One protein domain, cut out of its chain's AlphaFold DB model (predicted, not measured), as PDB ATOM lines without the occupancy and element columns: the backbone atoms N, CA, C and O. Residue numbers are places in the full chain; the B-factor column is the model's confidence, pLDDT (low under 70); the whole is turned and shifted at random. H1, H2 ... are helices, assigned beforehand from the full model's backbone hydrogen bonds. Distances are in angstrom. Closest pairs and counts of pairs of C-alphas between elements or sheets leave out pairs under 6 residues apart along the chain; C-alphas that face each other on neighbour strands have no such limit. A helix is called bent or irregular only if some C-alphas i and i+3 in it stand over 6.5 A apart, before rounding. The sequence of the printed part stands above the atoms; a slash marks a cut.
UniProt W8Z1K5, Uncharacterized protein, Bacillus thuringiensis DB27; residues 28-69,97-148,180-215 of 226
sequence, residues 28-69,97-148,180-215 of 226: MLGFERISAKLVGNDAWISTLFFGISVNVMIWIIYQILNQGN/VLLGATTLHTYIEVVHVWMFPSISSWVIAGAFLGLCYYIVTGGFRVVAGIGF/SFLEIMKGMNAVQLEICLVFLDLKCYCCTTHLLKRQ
ATOM      1  N   MET A  28      19.923 -56.709 142.992       72.50
ATOM      2  CA  MET A  28      20.719 -55.924 142.045       72.50
ATOM      3  C   MET A  28      19.847 -54.988 141.189       72.50
ATOM      4  O   MET A  28      20.303 -53.938 140.756       72.50
ATOM      5  N   LEU A  29      18.579 -55.314 140.950       72.06
ATOM      6  CA  LEU A  29      17.713 -54.450 140.144       72.06
ATOM      7  C   LEU A  29      17.210 -53.229 140.933       72.06
ATOM      8  O   LEU A  29      16.818 -52.227 140.341       72.06
ATOM      9  N   GLY A  30      17.201 -53.306 142.268       72.50
ATOM     10  CA  GLY A  30      16.655 -52.265 143.142       72.50
ATOM     11  C   GLY A  30      17.699 -51.377 143.823       72.50
ATOM     12  O   GLY A  30      17.369 -50.253 144.217       72.50
ATOM     13  N   PHE A  31      18.943 -51.850 143.974       75.25
ATOM     14  CA  PHE A  31      19.931 -51.173 144.824       75.25
ATOM     15  C   PHE A  31      20.298 -49.772 144.324       75.25
ATOM     16  O   PHE A  31      20.479 -48.879 145.148       75.25
ATOM     17  N   GLU A  32      20.368 -49.552 143.007       79.69
ATOM     18  CA  GLU A  32      20.759 -48.261 142.422       79.69
ATOM     19  C   GLU A  32      19.811 -47.147 142.876       79.69
ATOM     20  O   GLU A  32      20.242 -46.110 143.383       79.69
ATOM     21  N   ARG A  33      18.498 -47.401 142.795       80.56
ATOM     22  CA  ARG A  33      17.453 -46.460 143.222       80.56
ATOM     23  C   ARG A  33      17.512 -46.191 144.722       80.56
ATOM     24  O   ARG A  33      17.329 -45.052 145.151       80.56
ATOM     25  N   ILE A  34      17.706 -47.233 145.525       80.12
ATOM     26  CA  ILE A  34      17.725 -47.109 146.985       80.12
ATOM     27  C   ILE A  34      18.982 -46.350 147.435       80.12
ATOM     28  O   ILE A  34      18.883 -45.448 148.265       80.12
ATOM     29  N   SER A  35      20.137 -46.659 146.845       81.12
ATOM     30  CA  SER A  35      21.414 -45.996 147.127       81.12
ATOM     31  C   SER A  35      21.374 -44.515 146.736       81.12
ATOM     32  O   SER A  35      21.681 -43.652 147.561       81.12
ATOM     33  N   ALA A  36      20.866 -44.199 145.539       84.06
ATOM     34  CA  ALA A  36      20.668 -42.819 145.094       84.06
ATOM     35  C   ALA A  36      19.696 -42.042 146.000       84.06
ATOM     36  O   ALA A  36      19.899 -40.861 146.260       84.06
ATOM     37  N   LYS A  37      18.661 -42.694 146.547       84.81
ATOM     38  CA  LYS A  37      17.735 -42.054 147.495       84.81
ATOM     39  C   LYS A  37      18.394 -41.712 148.839       84.81
ATOM     40  O   LYS A  37      17.944 -40.783 149.502       84.81
ATOM     41  N   LEU A  38      19.403 -42.475 149.261       82.62
ATOM     42  CA  LEU A  38      20.037 -42.323 150.574       82.62
ATOM     43  C   LEU A  38      21.237 -41.380 150.574       82.62
ATOM     44  O   LEU A  38      21.404 -40.645 151.541       82.62
ATOM     45  N   VAL A  39      22.071 -41.434 149.534       83.94
ATOM     46  CA  VAL A  39      23.344 -40.688 149.477       83.94
ATOM     47  C   VAL A  39      23.456 -39.816 148.220       83.94
ATOM     48  O   VAL A  39      24.507 -39.239 147.948       83.94
ATOM     49  N   GLY A  40      22.381 -39.710 147.429       86.50
ATOM     50  CA  GLY A  40      22.320 -38.850 146.249       86.50
ATOM     51  C   GLY A  40      23.490 -39.089 145.297       86.50
ATOM     52  O   GLY A  40      23.722 -40.205 144.827       86.50
ATOM     53  N   ASN A  41      24.253 -38.026 145.063       86.94
ATOM     54  CA  ASN A  41      25.364 -37.986 144.114       86.94
ATOM     55  C   ASN A  41      26.571 -38.833 144.564       86.94
ATOM     56  O   ASN A  41      27.355 -39.261 143.724       86.94
ATOM     57  N   ASP A  42      26.695 -39.152 145.859       87.25
ATOM     58  CA  ASP A  42      27.799 -39.952 146.416       87.25
ATOM     59  C   ASP A  42      27.512 -41.472 146.396       87.25
ATOM     60  O   ASP A  42      28.304 -42.283 146.889       87.25
ATOM     61  N   ALA A  43      26.391 -41.896 145.796       85.56
ATOM     62  CA  ALA A  43      25.980 -43.302 145.724       85.56
ATOM     63  C   ALA A  43      27.012 -44.212 145.022       85.56
ATOM     64  O   ALA A  43      27.184 -45.376 145.402       85.56
ATOM     65  N   TRP A  44      27.747 -43.695 144.031       85.62
ATOM     66  CA  TRP A  44      28.800 -44.451 143.344       85.62
ATOM     67  C   TRP A  44      29.989 -44.758 144.272       85.62
ATOM     68  O   TRP A  44      30.525 -45.865 144.232       85.62
ATOM     69  N   ILE A  45      30.344 -43.832 145.172       87.25
ATOM     70  CA  ILE A  45      31.401 -44.022 146.179       87.25
ATOM     71  C   ILE A  45      30.983 -45.115 147.163       87.25
ATOM     72  O   ILE A  45      31.752 -46.038 147.438       87.25
ATOM     73  N   SER A  46      29.740 -45.046 147.646       83.56
ATOM     74  CA  SER A  46      29.157 -46.065 148.525       83.56
ATOM     75  C   SER A  46      29.204 -47.461 147.881       83.56
ATOM     76  O   SER A  46      29.626 -48.434 148.508       83.56
ATOM     77  N   THR A  47      28.881 -47.546 146.588       82.44
ATOM     78  CA  THR A  47      28.907 -48.797 145.810       82.44
ATOM     79  C   THR A  47      30.327 -49.360 145.650       82.44
ATOM     80  O   THR A  47      30.529 -50.570 145.760       82.44
ATOM     81  N   LEU A  48      31.338 -48.506 145.453       85.19
ATOM     82  CA  LEU A  48      32.739 -48.938 145.383       85.19
ATOM     83  C   LEU A  48      33.242 -49.495 146.721       85.19
ATOM     84  O   LEU A  48      33.846 -50.569 146.748       85.19
ATOM     85  N   PHE A  49      32.962 -48.808 147.834       82.75
ATOM     86  CA  PHE A  49      33.317 -49.307 149.168       82.75
ATOM     87  C   PHE A  49      32.638 -50.638 149.474       82.75
ATOM     88  O   PHE A  49      33.271 -51.550 150.012       82.75
ATOM     89  N   PHE A  50      31.378 -50.779 149.066       78.81
ATOM     90  CA  PHE A  50      30.660 -52.039 149.138       78.81
ATOM     91  C   PHE A  50      31.387 -53.151 148.363       78.81
ATOM     92  O   PHE A  50      31.731 -54.175 148.956       78.81
ATOM     93  N   GLY A  51      31.740 -52.928 147.093       77.75
ATOM     94  CA  GLY A  51      32.485 -53.905 146.291       77.75
ATOM     95  C   GLY A  51      33.831 -54.307 146.906       77.75
ATOM     96  O   GLY A  51      34.171 -55.492 146.934       77.75
ATOM     97  N   ILE A  52      34.585 -53.356 147.465       82.62
ATOM     98  CA  ILE A  52      35.851 -53.648 148.161       82.62
ATOM     99  C   ILE A  52      35.597 -54.527 149.390       82.62
ATOM    100  O   ILE A  52      36.297 -55.521 149.585       82.62
ATOM    101  N   SER A  53      34.576 -54.208 150.190       78.62
ATOM    102  CA  SER A  53      34.236 -54.980 151.389       78.62
ATOM    103  C   SER A  53      33.894 -56.440 151.068       78.62
ATOM    104  O   SER A  53      34.382 -57.347 151.747       78.62
ATOM    105  N   VAL A  54      33.154 -56.684 149.978       75.44
ATOM    106  CA  VAL A  54      32.825 -58.035 149.502       75.44
ATOM    107  C   VAL A  54      34.090 -58.790 149.091       75.44
ATOM    108  O   VAL A  54      34.294 -59.925 149.514       75.44
ATOM    109  N   ASN A  55      34.987 -58.155 148.333       76.81
ATOM    110  CA  ASN A  55      36.242 -58.784 147.908       76.81
ATOM    111  C   ASN A  55      37.147 -59.151 149.096       76.81
ATOM    112  O   ASN A  55      37.723 -60.241 149.121       76.81
ATOM    113  N   VAL A  56      37.247 -58.273 150.099       79.56
ATOM    114  CA  VAL A  56      38.001 -58.546 151.334       79.56
ATOM    115  C   VAL A  56      37.396 -59.729 152.088       79.56
ATOM    116  O   VAL A  56      38.126 -60.621 152.519       79.56
ATOM    117  N   MET A  57      36.068 -59.783 152.203       72.88
ATOM    118  CA  MET A  57      35.382 -60.899 152.853       72.88
ATOM    119  C   MET A  57      35.618 -62.216 152.121       72.88
ATOM    120  O   MET A  57      36.011 -63.196 152.753       72.88
ATOM    121  N   ILE A  58      35.485 -62.232 150.793       72.31
ATOM    122  CA  ILE A  58      35.821 -63.395 149.968       72.31
ATOM    123  C   ILE A  58      37.257 -63.841 150.270       72.31
ATOM    124  O   ILE A  58      37.483 -65.005 150.595       72.31
ATOM    125  N   TRP A  59      38.231 -62.930 150.263       76.50
ATOM    126  CA  TRP A  59      39.625 -63.265 150.564       76.50
ATOM    127  C   TRP A  59      39.817 -63.915 151.949       76.50
ATOM    128  O   TRP A  59      40.532 -64.915 152.058       76.50
ATOM    129  N   ILE A  60      39.139 -63.427 152.995       73.56
ATOM    130  CA  ILE A  60      39.170 -64.042 154.337       73.56
ATOM    131  C   ILE A  60      38.625 -65.476 154.289       73.56
ATOM    132  O   ILE A  60      39.223 -66.395 154.853       73.56
ATOM    133  N   ILE A  61      37.523 -65.693 153.571       71.56
ATOM    134  CA  ILE A  61      36.898 -67.011 153.401       71.56
ATOM    135  C   ILE A  61      37.882 -67.985 152.740       71.56
ATOM    136  O   ILE A  61      38.080 -69.101 153.227       71.56
ATOM    137  N   TYR A  62      38.563 -67.548 151.677       69.75
ATOM    138  CA  TYR A  62      39.609 -68.329 151.017       69.75
ATOM    139  C   TYR A  62      40.710 -68.761 151.992       69.75
ATOM    140  O   TYR A  62      41.133 -69.919 151.955       69.75
ATOM    141  N   GLN A  63      41.157 -67.867 152.878       72.38
ATOM    142  CA  GLN A  63      42.182 -68.185 153.875       72.38
ATOM    143  C   GLN A  63      41.701 -69.252 154.868       72.38
ATOM    144  O   GLN A  63      42.407 -70.238 155.095       72.38
ATOM    145  N   ILE A  64      40.479 -69.112 155.393       69.00
ATOM    146  CA  ILE A  64      39.882 -70.066 156.345       69.00
ATOM    147  C   ILE A  64      39.737 -71.455 155.709       69.00
ATOM    148  O   ILE A  64      40.141 -72.461 156.291       69.00
ATOM    149  N   LEU A  65      39.214 -71.528 154.485       67.50
ATOM    150  CA  LEU A  65      39.030 -72.789 153.759       67.50
ATOM    151  C   LEU A  65      40.336 -73.429 153.297       67.50
ATOM    152  O   LEU A  65      40.395 -74.647 153.075       67.50
ATOM    153  N   ASN A  66      41.389 -72.637 153.105       69.62
ATOM    154  CA  ASN A  66      42.682 -73.198 152.755       69.62
ATOM    155  C   ASN A  66      43.309 -73.924 153.952       69.62
ATOM    156  O   ASN A  66      43.864 -75.007 153.764       69.62
ATOM    157  N   GLN A  67      43.135 -73.372 155.157       66.00
ATOM    158  CA  GLN A  67      43.640 -73.918 156.422       66.00
ATOM    159  C   GLN A  67      42.747 -75.035 156.996       66.00
ATOM    160  O   GLN A  67      43.247 -75.971 157.618       66.00
ATOM    161  N   GLY A  68      41.432 -74.974 156.766       60.78
ATOM    162  CA  GLY A  68      40.468 -75.966 157.240       60.78
ATOM    163  C   GLY A  68      40.485 -77.282 156.451       60.78
ATOM    164  O   GLY A  68      40.488 -77.305 155.217       60.78
ATOM    165  N   ASN A  69      40.428 -78.406 157.169       58.19
ATOM    166  CA  ASN A  69      40.192 -79.736 156.601       58.19
ATOM    167  C   ASN A  69      38.716 -80.128 156.786       58.19
ATOM    168  O   ASN A  69      38.364 -80.740 157.791       58.19
ATOM    169  N   VAL A  97      17.592 -71.166 154.844       85.06
ATOM    170  CA  VAL A  97      16.187 -71.453 154.523       85.06
ATOM    171  C   VAL A  97      15.382 -70.161 154.403       85.06
ATOM    172  O   VAL A  97      14.642 -69.996 153.436       85.06
ATOM    173  N   LEU A  98      15.558 -69.235 155.350       84.62
ATOM    174  CA  LEU A  98      14.904 -67.927 155.309       84.62
ATOM    175  C   LEU A  98      15.308 -67.140 154.067       84.62
ATOM    176  O   LEU A  98      14.444 -66.577 153.405       84.62
ATOM    177  N   LEU A  99      16.592 -67.156 153.705       78.56
ATOM    178  CA  LEU A  99      17.042 -66.512 152.481       78.56
ATOM    179  C   LEU A  99      16.367 -67.114 151.244       78.56
ATOM    180  O   LEU A  99      15.841 -66.369 150.425       78.56
ATOM    181  N   GLY A 100      16.344 -68.445 151.118       83.62
ATOM    182  CA  GLY A 100      15.683 -69.111 149.994       83.62
ATOM    183  C   GLY A 100      14.196 -68.758 149.895       83.62
ATOM    184  O   GLY A 100      13.687 -68.545 148.796       83.62
ATOM    185  N   ALA A 101      13.512 -68.628 151.036       87.81
ATOM    186  CA  ALA A 101      12.125 -68.176 151.090       87.81
ATOM    187  C   ALA A 101      11.970 -66.713 150.637       87.81
ATOM    188  O   ALA A 101      11.080 -66.420 149.840       87.81
ATOM    189  N   THR A 102      12.853 -65.812 151.078       84.94
ATOM    190  CA  THR A 102      12.858 -64.409 150.638       84.94
ATOM    191  C   THR A 102      13.117 -64.297 149.137       84.94
ATOM    192  O   THR A 102      12.388 -63.587 148.453       84.94
ATOM    193  N   THR A 103      14.089 -65.036 148.593       84.50
ATOM    194  CA  THR A 103      14.371 -65.056 147.149       84.50
ATOM    195  C   THR A 103      13.193 -65.601 146.339       84.50
ATOM    196  O   THR A 103      12.884 -65.083 145.268       84.50
ATOM    197  N   LEU A 104      12.505 -66.630 146.841       90.00
ATOM    198  CA  LEU A 104      11.296 -67.143 146.201       90.00
ATOM    199  C   LEU A 104      10.178 -66.093 146.199       90.00
ATOM    200  O   LEU A 104       9.501 -65.915 145.189       90.00
ATOM    201  N   HIS A 105       9.999 -65.388 147.315       90.19
ATOM    202  CA  HIS A 105       8.993 -64.340 147.438       90.19
ATOM    203  C   HIS A 105       9.259 -63.176 146.476       90.19
ATOM    204  O   HIS A 105       8.357 -62.780 145.741       90.19
ATOM    205  N   THR A 106      10.496 -62.666 146.423       86.06
ATOM    206  CA  THR A 106      10.861 -61.572 145.507       86.06
ATOM    207  C   THR A 106      10.730 -61.987 144.045       86.06
ATOM    208  O   THR A 106      10.272 -61.199 143.222       86.06
ATOM    209  N   TYR A 107      11.041 -63.241 143.705       87.94
ATOM    210  CA  TYR A 107      10.789 -63.771 142.365       87.94
ATOM    211  C   TYR A 107       9.296 -63.751 141.995       87.94
ATOM    212  O   TYR A 107       8.940 -63.306 140.903       87.94
ATOM    213  N   ILE A 108       8.414 -64.202 142.894       92.19
ATOM    214  CA  ILE A 108       6.961 -64.199 142.652       92.19
ATOM    215  C   ILE A 108       6.447 -62.771 142.456       92.19
ATOM    216  O   ILE A 108       5.668 -62.532 141.536       92.19
ATOM    217  N   GLU A 109       6.916 -61.823 143.270       90.50
ATOM    218  CA  GLU A 109       6.554 -60.409 143.155       90.50
ATOM    219  C   GLU A 109       6.930 -59.840 141.781       90.50
ATOM    220  O   GLU A 109       6.112 -59.192 141.128       90.50
ATOM    221  N   VAL A 110       8.125 -60.166 141.278       89.38
ATOM    222  CA  VAL A 110       8.532 -59.799 139.916       89.38
ATOM    223  C   VAL A 110       7.584 -60.422 138.882       89.38
ATOM    224  O   VAL A 110       7.075 -59.719 138.012       89.38
ATOM    225  N   VAL A 111       7.265 -61.714 138.971       92.00
ATOM    226  CA  VAL A 111       6.335 -62.350 138.014       92.00
ATOM    227  C   VAL A 111       4.942 -61.704 138.048       92.00
ATOM    228  O   VAL A 111       4.312 -61.538 137.002       92.00
ATOM    229  N   HIS A 112       4.461 -61.306 139.225       92.56
ATOM    230  CA  HIS A 112       3.181 -60.614 139.384       92.56
ATOM    231  C   HIS A 112       3.169 -59.228 138.757       92.56
ATOM    232  O   HIS A 112       2.218 -58.896 138.054       92.56
ATOM    233  N   VAL A 113       4.223 -58.444 138.979       92.06
ATOM    234  CA  VAL A 113       4.335 -57.087 138.429       92.06
ATOM    235  C   VAL A 113       4.446 -57.113 136.904       92.06
ATOM    236  O   VAL A 113       3.870 -56.256 136.238       92.06
ATOM    237  N   TRP A 114       5.162 -58.091 136.343       88.56
ATOM    238  CA  TRP A 114       5.528 -58.079 134.924       88.56
ATOM    239  C   TRP A 114       4.675 -58.977 134.021       88.56
ATOM    240  O   TRP A 114       4.583 -58.696 132.829       88.56
ATOM    241  N   MET A 115       4.074 -60.058 134.535       91.12
ATOM    242  CA  MET A 115       3.435 -61.079 133.686       91.12
ATOM    243  C   MET A 115       2.012 -61.442 134.111       91.12
ATOM    244  O   MET A 115       1.091 -61.363 133.299       91.12
ATOM    245  N   PHE A 116       1.824 -61.887 135.357       91.19
ATOM    246  CA  PHE A 116       0.588 -62.558 135.778       91.19
ATOM    247  C   PHE A 116       0.034 -62.027 137.104       91.19
ATOM    248  O   PHE A 116       0.012 -62.763 138.089       91.19
ATOM    249  N   PRO A 117      -0.483 -60.791 137.153       90.62
ATOM    250  CA  PRO A 117      -0.934 -60.168 138.401       90.62
ATOM    251  C   PRO A 117      -2.112 -60.887 139.084       90.62
ATOM    252  O   PRO A 117      -2.354 -60.681 140.268       90.62
ATOM    253  N   SER A 118      -2.864 -61.724 138.359       91.69
ATOM    254  CA  SER A 118      -4.070 -62.404 138.856       91.69
ATOM    255  C   SER A 118      -3.853 -63.847 139.329       91.69
ATOM    256  O   SER A 118      -4.756 -64.427 139.935       91.69
ATOM    257  N   ILE A 119      -2.692 -64.456 139.061       93.88
ATOM    258  CA  ILE A 119      -2.418 -65.847 139.456       93.88
ATOM    259  C   ILE A 119      -2.043 -65.900 140.940       93.88
ATOM    260  O   ILE A 119      -1.261 -65.090 141.426       93.88
ATOM    261  N   SER A 120      -2.552 -66.897 141.670       94.06
ATOM    262  CA  SER A 120      -2.194 -67.101 143.079       94.06
ATOM    263  C   SER A 120      -0.695 -67.375 143.260       94.06
ATOM    264  O   SER A 120      -0.130 -68.241 142.585       94.06
ATOM    265  N   SER A 121      -0.068 -66.707 144.235       93.25
ATOM    266  CA  SER A 121       1.357 -66.856 144.568       93.25
ATOM    267  C   SER A 121       1.775 -68.311 144.790       93.25
ATOM    268  O   SER A 121       2.862 -68.711 144.384       93.25
ATOM    269  N   TRP A 122       0.899 -69.127 145.386       93.75
ATOM    270  CA  TRP A 122       1.171 -70.537 145.679       93.75
ATOM    271  C   TRP A 122       1.389 -71.382 144.422       93.75
ATOM    272  O   TRP A 122       2.217 -72.290 144.430       93.75
ATOM    273  N   VAL A 123       0.682 -71.071 143.331       95.06
ATOM    274  CA  VAL A 123       0.811 -71.797 142.060       95.06
ATOM    275  C   VAL A 123       2.166 -71.498 141.420       95.06
ATOM    276  O   VAL A 123       2.866 -72.419 141.001       95.06
ATOM    277  N   ILE A 124       2.570 -70.224 141.414       94.75
ATOM    278  CA  ILE A 124       3.877 -69.787 140.901       94.75
ATOM    279  C   ILE A 124       5.001 -70.391 141.751       94.75
ATOM    280  O   ILE A 124       5.947 -70.958 141.206       94.75
ATOM    281  N   ALA A 125       4.865 -70.343 143.081       94.81
ATOM    282  CA  ALA A 125       5.815 -70.942 144.014       94.81
ATOM    283  C   ALA A 125       5.992 -72.446 143.765       94.81
ATOM    284  O   ALA A 125       7.119 -72.924 143.654       94.81
ATOM    285  N   GLY A 126       4.888 -73.190 143.644       95.56
ATOM    286  CA  GLY A 126       4.913 -74.632 143.402       95.56
ATOM    287  C   GLY A 126       5.569 -74.994 142.071       95.56
ATOM    288  O   GLY A 126       6.422 -75.881 142.027       95.56
ATOM    289  N   ALA A 127       5.233 -74.271 140.999       94.62
ATOM    290  CA  ALA A 127       5.847 -74.468 139.688       94.62
ATOM    291  C   ALA A 127       7.360 -74.191 139.716       94.62
ATOM    292  O   ALA A 127       8.149 -74.999 139.220       94.62
ATOM    293  N   PHE A 128       7.775 -73.089 140.347       93.56
ATOM    294  CA  PHE A 128       9.184 -72.719 140.453       93.56
ATOM    295  C   PHE A 128       9.980 -73.709 141.313       93.56
ATOM    296  O   PHE A 128      11.044 -74.166 140.904       93.56
ATOM    297  N   LEU A 129       9.442 -74.124 142.464       95.00
ATOM    298  CA  LEU A 129      10.074 -75.136 143.313       95.00
ATOM    299  C   LEU A 129      10.185 -76.495 142.609       95.00
ATOM    300  O   LEU A 129      11.208 -77.166 142.746       95.00
ATOM    301  N   GLY A 130       9.180 -76.882 141.817       96.62
ATOM    302  CA  GLY A 130       9.237 -78.080 140.977       96.62
ATOM    303  C   GLY A 130      10.374 -78.020 139.952       96.62
ATOM    304  O   GLY A 130      11.124 -78.987 139.795       96.62
ATOM    305  N   LEU A 131      10.567 -76.862 139.314       94.38
ATOM    306  CA  LEU A 131      11.683 -76.629 138.399       94.38
ATOM    307  C   LEU A 131      13.039 -76.684 139.121       94.38
ATOM    308  O   LEU A 131      13.966 -77.334 138.638       94.38
ATOM    309  N   CYS A 132      13.157 -76.054 140.294       92.81
ATOM    310  CA  CYS A 132      14.369 -76.122 141.111       92.81
ATOM    311  C   CYS A 132      14.712 -77.566 141.492       92.81
ATOM    312  O   CYS A 132      15.868 -77.972 141.371       92.81
ATOM    313  N   TYR A 133      13.718 -78.353 141.909       94.38
ATOM    314  CA  TYR A 133      13.904 -79.765 142.226       94.38
ATOM    315  C   TYR A 133      14.439 -80.537 141.015       94.38
ATOM    316  O   TYR A 133      15.460 -81.216 141.127       94.38
ATOM    317  N   TYR A 134      13.823 -80.356 139.843       94.25
ATOM    318  CA  TYR A 134      14.273 -80.978 138.598       94.25
ATOM    319  C   TYR A 134      15.738 -80.640 138.273       94.25
ATOM    320  O   TYR A 134      16.551 -81.538 138.038       94.25
ATOM    321  N   ILE A 135      16.115 -79.362 138.355       91.12
ATOM    322  CA  ILE A 135      17.488 -78.899 138.104       91.12
ATOM    323  C   ILE A 135      18.487 -79.547 139.070       91.12
ATOM    324  O   ILE A 135      19.539 -80.025 138.645       91.12
ATOM    325  N   VAL A 136      18.161 -79.585 140.365       88.75
ATOM    326  CA  VAL A 136      19.036 -80.166 141.391       88.75
ATOM    327  C   VAL A 136      19.194 -81.673 141.187       88.75
ATOM    328  O   VAL A 136      20.305 -82.193 141.317       88.75
ATOM    329  N   THR A 137      18.123 -82.378 140.807       88.94
ATOM    330  CA  THR A 137      18.193 -83.817 140.495       88.94
ATOM    331  C   THR A 137      19.030 -84.128 139.252       88.94
ATOM    332  O   THR A 137      19.623 -85.200 139.184       88.94
ATOM    333  N   GLY A 138      19.165 -83.179 138.318       84.38
ATOM    334  CA  GLY A 138      20.051 -83.286 137.152       84.38
ATOM    335  C   GLY A 138      21.552 -83.234 137.478       84.38
ATOM    336  O   GLY A 138      22.382 -83.498 136.608       84.38
ATOM    337  N   GLY A 139      21.921 -82.920 138.722       83.88
ATOM    338  CA  GLY A 139      23.300 -82.932 139.207       83.88
ATOM    339  C   GLY A 139      23.998 -81.569 139.176       83.88
ATOM    340  O   GLY A 139      23.539 -80.590 138.586       83.88
ATOM    341  N   PHE A 140      25.161 -81.498 139.829       81.25
ATOM    342  CA  PHE A 140      25.876 -80.235 140.059       81.25
ATOM    343  C   PHE A 140      26.358 -79.569 138.761       81.25
ATOM    344  O   PHE A 140      26.379 -78.343 138.656       81.25
ATOM    345  N   ARG A 141      26.694 -80.363 137.736       82.50
ATOM    346  CA  ARG A 141      27.082 -79.834 136.422       82.50
ATOM    347  C   ARG A 141      25.953 -79.054 135.737       82.50
ATOM    348  O   ARG A 141      26.243 -78.067 135.064       82.50
ATOM    349  N   VAL A 142      24.693 -79.458 135.919       88.62
ATOM    350  CA  VAL A 142      23.528 -78.746 135.361       88.62
ATOM    351  C   VAL A 142      23.360 -77.397 136.051       88.62
ATOM    352  O   VAL A 142      23.230 -76.381 135.375       88.62
ATOM    353  N   VAL A 143      23.477 -77.364 137.382       87.69
ATOM    354  CA  VAL A 143      23.440 -76.121 138.171       87.69
ATOM    355  C   VAL A 143      24.527 -75.142 137.712       87.69
ATOM    356  O   VAL A 143      24.244 -73.970 137.477       87.69
ATOM    357  N   ALA A 144      25.757 -75.625 137.510       86.94
ATOM    358  CA  ALA A 144      26.858 -74.805 137.001       86.94
ATOM    359  C   ALA A 144      26.599 -74.269 135.582       86.94
ATOM    360  O   ALA A 144      26.910 -73.113 135.295       86.94
ATOM    361  N   GLY A 145      26.007 -75.084 134.704       89.19
ATOM    362  CA  GLY A 145      25.611 -74.659 133.360       89.19
ATOM    363  C   GLY A 145      24.535 -73.573 133.380       89.19
ATOM    364  O   GLY A 145      24.648 -72.585 132.659       89.19
ATOM    365  N   ILE A 146      23.530 -73.713 134.245       90.31
ATOM    366  CA  ILE A 146      22.477 -72.704 134.413       90.31
ATOM    367  C   ILE A 146      23.056 -71.403 134.969       90.31
ATOM    368  O   ILE A 146      22.709 -70.345 134.458       90.31
ATOM    369  N   GLY A 147      23.983 -71.457 135.931       88.69
ATOM    370  CA  GLY A 147      24.676 -70.260 136.423       88.69
ATOM    371  C   GLY A 147      25.462 -69.533 135.325       88.69
ATOM    372  O   GLY A 147      25.397 -68.313 135.212       88.69
ATOM    373  N   PHE A 148      26.139 -70.275 134.441       90.81
ATOM    374  CA  PHE A 148      26.804 -69.686 133.276       90.81
ATOM    375  C   PHE A 148      25.816 -68.935 132.370       90.81
ATOM    376  O   PHE A 148      26.026 -67.758 132.074       90.81
ATOM    377  N   SER A 180      28.740 -37.250 154.996       85.94
ATOM    378  CA  SER A 180      29.690 -37.753 155.982       85.94
ATOM    379  C   SER A 180      30.028 -39.225 155.714       85.94
ATOM    380  O   SER A 180      29.226 -39.983 155.165       85.94
ATOM    381  N   PHE A 181      31.199 -39.682 156.168       82.19
ATOM    382  CA  PHE A 181      31.609 -41.084 156.007       82.19
ATOM    383  C   PHE A 181      30.556 -42.077 156.536       82.19
ATOM    384  O   PHE A 181      30.282 -43.094 155.902       82.19
ATOM    385  N   LEU A 182      29.899 -41.754 157.656       80.62
ATOM    386  CA  LEU A 182      28.820 -42.575 158.214       80.62
ATOM    387  C   LEU A 182      27.576 -42.621 157.318       80.62
ATOM    388  O   LEU A 182      26.903 -43.645 157.273       80.62
ATOM    389  N   GLU A 183      27.250 -41.544 156.609       80.38
ATOM    390  CA  GLU A 183      26.130 -41.514 155.662       80.38
ATOM    391  C   GLU A 183      26.449 -42.299 154.392       80.38
ATOM    392  O   GLU A 183      25.612 -43.076 153.932       80.38
ATOM    393  N   ILE A 184      27.689 -42.212 153.902       80.56
ATOM    394  CA  ILE A 184      28.174 -43.046 152.794       80.56
ATOM    395  C   ILE A 184      28.097 -44.532 153.178       80.56
ATOM    396  O   ILE A 184      27.616 -45.349 152.388       80.56
ATOM    397  N   MET A 185      28.477 -44.886 154.412       75.00
ATOM    398  CA  MET A 185      28.315 -46.243 154.949       75.00
ATOM    399  C   MET A 185      26.847 -46.648 155.150       75.00
ATOM    400  O   MET A 185      26.493 -47.808 154.956       75.00
ATOM    401  N   LYS A 186      25.951 -45.721 155.509       73.06
ATOM    402  CA  LYS A 186      24.504 -46.004 155.556       73.06
ATOM    403  C   LYS A 186      23.935 -46.292 154.168       73.06
ATOM    404  O   LYS A 186      23.074 -47.162 154.057       73.06
ATOM    405  N   GLY A 187      24.448 -45.635 153.127       68.25
ATOM    406  CA  GLY A 187      24.173 -45.998 151.735       68.25
ATOM    407  C   GLY A 187      24.544 -47.445 151.426       68.25
ATOM    408  O   GLY A 187      23.759 -48.154 150.798       68.25
ATOM    409  N   MET A 188      25.670 -47.920 151.974       66.44
ATOM    410  CA  MET A 188      26.090 -49.316 151.831       66.44
ATOM    411  C   MET A 188      25.081 -50.252 152.493       66.44
ATOM    412  O   MET A 188      24.733 -51.263 151.904       66.44
ATOM    413  N   ASN A 189      24.549 -49.917 153.675       59.72
ATOM    414  CA  ASN A 189      23.626 -50.792 154.412       59.72
ATOM    415  C   ASN A 189      22.330 -51.110 153.654       59.72
ATOM    416  O   ASN A 189      21.768 -52.193 153.819       59.72
ATOM    417  N   ALA A 190      21.857 -50.194 152.812       54.94
ATOM    418  CA  ALA A 190      20.672 -50.436 151.998       54.94
ATOM    419  C   ALA A 190      20.952 -51.333 150.784       54.94
ATOM    420  O   ALA A 190      20.075 -52.075 150.353       54.94
ATOM    421  N   VAL A 191      22.195 -51.322 150.296       54.19
ATOM    422  CA  VAL A 191      22.744 -52.303 149.347       54.19
ATOM    423  C   VAL A 191      23.016 -53.648 150.054       54.19
ATOM    424  O   VAL A 191      22.855 -54.723 149.482       54.19
ATOM    425  N   GLN A 192      23.365 -53.601 151.342       52.97
ATOM    426  CA  GLN A 192      23.796 -54.738 152.157       52.97
ATOM    427  C   GLN A 192      22.652 -55.600 152.696       52.97
ATOM    428  O   GLN A 192      22.880 -56.762 153.022       52.97
ATOM    429  N   LEU A 193      21.427 -55.073 152.782       46.38
ATOM    430  CA  LEU A 193      20.285 -55.816 153.329       46.38
ATOM    431  C   LEU A 193      19.891 -57.018 152.451       46.38
ATOM    432  O   LEU A 193      19.458 -58.035 152.986       46.38
ATOM    433  N   GLU A 194      20.156 -56.961 151.142       46.66
ATOM    434  CA  GLU A 194      20.036 -58.125 150.250       46.66
ATOM    435  C   GLU A 194      21.377 -58.833 149.985       46.66
ATOM    436  O   GLU A 194      21.394 -60.044 149.776       46.66
ATOM    437  N   ILE A 195      22.521 -58.140 150.098       50.91
ATOM    438  CA  ILE A 195      23.862 -58.730 149.885       50.91
ATOM    439  C   ILE A 195      24.517 -59.232 151.191       50.91
ATOM    440  O   ILE A 195      25.684 -59.611 151.245       50.91
ATOM    441  N   CYS A 196      23.736 -59.407 152.256       48.81
ATOM    442  CA  CYS A 196      24.123 -60.219 153.419       48.81
ATOM    443  C   CYS A 196      24.476 -61.689 153.029       48.81
ATOM    444  O   CYS A 196      25.049 -62.440 153.820       48.81
ATOM    445  N   LEU A 197      24.251 -62.052 151.753       48.47
ATOM    446  CA  LEU A 197      24.858 -63.139 150.968       48.47
ATOM    447  C   LEU A 197      26.380 -63.331 151.147       48.47
ATOM    448  O   LEU A 197      26.875 -64.435 150.932       48.47
ATOM    449  N   VAL A 198      27.126 -62.323 151.605       49.03
ATOM    450  CA  VAL A 198      28.565 -62.449 151.917       49.03
ATOM    451  C   VAL A 198      28.844 -63.486 153.024       49.03
ATOM    452  O   VAL A 198      29.909 -64.103 153.048       49.03
ATOM    453  N   PHE A 199      27.877 -63.777 153.906       47.78
ATOM    454  CA  PHE A 199      27.986 -64.899 154.855       47.78
ATOM    455  C   PHE A 199      27.731 -66.278 154.214       47.78
ATOM    456  O   PHE A 199      28.051 -67.303 154.815       47.78
ATOM    457  N   LEU A 200      27.167 -66.333 153.004       45.38
ATOM    458  CA  LEU A 200      26.798 -67.555 152.276       45.38
ATOM    459  C   LEU A 200      27.805 -67.985 151.214       45.38
ATOM    460  O   LEU A 200      27.825 -69.175 150.874       45.38
ATOM    461  N   ASP A 201      28.686 -67.082 150.767       46.84
ATOM    462  CA  ASP A 201      29.877 -67.449 149.990       46.84
ATOM    463  C   ASP A 201      30.639 -68.584 150.678       46.84
ATOM    464  O   ASP A 201      31.123 -69.492 150.013       46.84
ATOM    465  N   LEU A 202      30.614 -68.632 152.016       47.97
ATOM    466  CA  LEU A 202      31.102 -69.746 152.824       47.97
ATOM    467  C   LEU A 202      30.698 -71.119 152.222       47.97
ATOM    468  O   LEU A 202      31.560 -71.963 151.972       47.97
ATOM    469  N   LYS A 203      29.420 -71.372 151.901       43.84
ATOM    470  CA  LYS A 203      28.935 -72.742 151.617       43.84
ATOM    471  C   LYS A 203      29.027 -73.173 150.154       43.84
ATOM    472  O   LYS A 203      29.438 -74.306 149.892       43.84
ATOM    473  N   CYS A 204      28.707 -72.289 149.202       42.06
ATOM    474  CA  CYS A 204      28.957 -72.571 147.781       42.06
ATOM    475  C   CYS A 204      30.457 -72.767 147.550       42.06
ATOM    476  O   CYS A 204      30.868 -73.697 146.852       42.06
ATOM    477  N   TYR A 205      31.286 -71.973 148.228       47.09
ATOM    478  CA  TYR A 205      32.727 -72.096 148.144       47.09
ATOM    479  C   TYR A 205      33.246 -73.371 148.813       47.09
ATOM    480  O   TYR A 205      34.120 -74.025 148.251       47.09
ATOM    481  N   CYS A 206      32.681 -73.801 149.945       44.28
ATOM    482  CA  CYS A 206      33.094 -75.035 150.613       44.28
ATOM    483  C   CYS A 206      32.693 -76.308 149.860       44.28
ATOM    484  O   CYS A 206      33.513 -77.214 149.701       44.28
ATOM    485  N   CYS A 207      31.488 -76.345 149.286       41.38
ATOM    486  CA  CYS A 207      31.086 -77.430 148.397       41.38
ATOM    487  C   CYS A 207      32.022 -77.500 147.179       41.38
ATOM    488  O   CYS A 207      32.548 -78.563 146.843       41.38
ATOM    489  N   THR A 208      32.337 -76.349 146.579       45.97
ATOM    490  CA  THR A 208      33.133 -76.301 145.350       45.97
ATOM    491  C   THR A 208      34.624 -76.541 145.593       45.97
ATOM    492  O   THR A 208      35.259 -77.275 144.839       45.97
ATOM    493  N   THR A 209      35.207 -76.018 146.673       45.44
ATOM    494  CA  THR A 209      36.609 -76.283 147.036       45.44
ATOM    495  C   THR A 209      36.830 -77.660 147.620       45.44
ATOM    496  O   THR A 209      37.869 -78.244 147.329       45.44
ATOM    497  N   HIS A 210      35.895 -78.227 148.383       50.34
ATOM    498  CA  HIS A 210      35.995 -79.627 148.783       50.34
ATOM    499  C   HIS A 210      35.946 -80.532 147.546       50.34
ATOM    500  O   HIS A 210      36.779 -81.429 147.414       50.34
ATOM    501  N   LEU A 211      35.060 -80.248 146.581       50.25
ATOM    502  CA  LEU A 211      35.021 -80.960 145.303       50.25
ATOM    503  C   LEU A 211      36.317 -80.769 144.496       50.25
ATOM    504  O   LEU A 211      36.896 -81.761 144.061       50.25
ATOM    505  N   LEU A 212      36.850 -79.549 144.374       50.75
ATOM    506  CA  LEU A 212      38.102 -79.257 143.657       50.75
ATOM    507  C   LEU A 212      39.360 -79.811 144.353       50.75
ATOM    508  O   LEU A 212      40.244 -80.344 143.681       50.75
ATOM    509  N   LYS A 213      39.466 -79.733 145.687       52.75
ATOM    510  CA  LYS A 213      40.557 -80.348 146.470       52.75
ATOM    511  C   LYS A 213      40.492 -81.873 146.350       52.75
ATOM    512  O   LYS A 213      41.530 -82.512 146.172       52.75
ATOM    513  N   ARG A 214      39.289 -82.463 146.364       51.78
ATOM    514  CA  ARG A 214      39.075 -83.901 146.132       51.78
ATOM    515  C   ARG A 214      39.446 -84.299 144.697       51.78
ATOM    516  O   ARG A 214      40.133 -85.298 144.519       51.78
ATOM    517  N   GLN A 215      39.105 -83.485 143.696       51.12
ATOM    518  CA  GLN A 215      39.515 -83.661 142.294       51.12
ATOM    519  C   GLN A 215      41.042 -83.609 142.113       51.12
ATOM    520  O   GLN A 215      41.622 -84.523 141.527       51.12
TER     521      GLN A 215
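Overview. This is residues 28 to 69, 97 to 148 and 180 to 215 of the 226 residues of an uncharacterized protein of Bacillus thuringiensis DB27 (UniProt W8Z1K5). The model is a flat, loose pair of helix groups: in one, the long helix H1 is bent into a V whose arms H1a and H1b both pack on H5, with H6 leading on from H5 to H1b; in the other, H3 starts with its residues 121 to 125 against residues 104 to 108 of H2 and runs off at a steep tilt, and H4 turns a corner after H3. The groups come near each other only at H2 and H5. The printed part has 130 residues with six named helices, H1 to H6 in order, and no named strand; it is all helix, with a radius of gyration of the C-alphas of 18.4 A and spans of 51 by 49 by 24 A.

Along the chain. Find C-alpha 28 at (20.719, -55.924, 142.045), where H1, residues 28 to 67, begins. By its hydrogen bonds it was assigned as one helix, but it is bent, with C-alphas 38 and 41 9.4 A apart; H1a is residues 28 to 38, and H1b, residues 41 to 67, is 42.1 A long. Look next for H2, residues 97 to 114, 26.0 A; H3, 121 to 137, 24.2 A; H4, 140 to 148; H5, 181 to 199, 24.1 A, with a kink of 81 degrees near residue 193; and H6, 201 to 215, ending at (39.515, -83.661, 142.294).

Arrangement. H1b touches H5 at a steep tilt of 42 degrees, closest at C-alphas 46 and 184, 5.3 A. H5 touches H1a with residues 183 to 191 alone, closest at C-alphas 187 and 35, 5.4 A. H1b touches H6 with residues 58 to 65 alone, closest at C-alphas 61 and 202, 6.4 A. H2 touches H3 at 58 degrees, closest at C-alphas 108 and 121, 6.5 A; H3 and H4 touch only at the corner, closest at C-alphas 135 and 143, 6.6 A. Every O i to N i+4 pair is within hydrogen-bond range in H2, H3, H4 and H6, against 5 of 7 in H1a, 22 of 23 in H1b and 10 of 15 in H5.

Size, cuts and confidence. The C-alphas farthest apart are those of Gln 67 and Ser 118, 52.1 A. Residues 70 to 96 and 149 to 179 are not printed, with C-alpha gaps of 25.5 A and 39.3 A. Of the links printed whole, none is long. The pLDDT is under 70 at residues 62, 64 to 69 and 187 to 215.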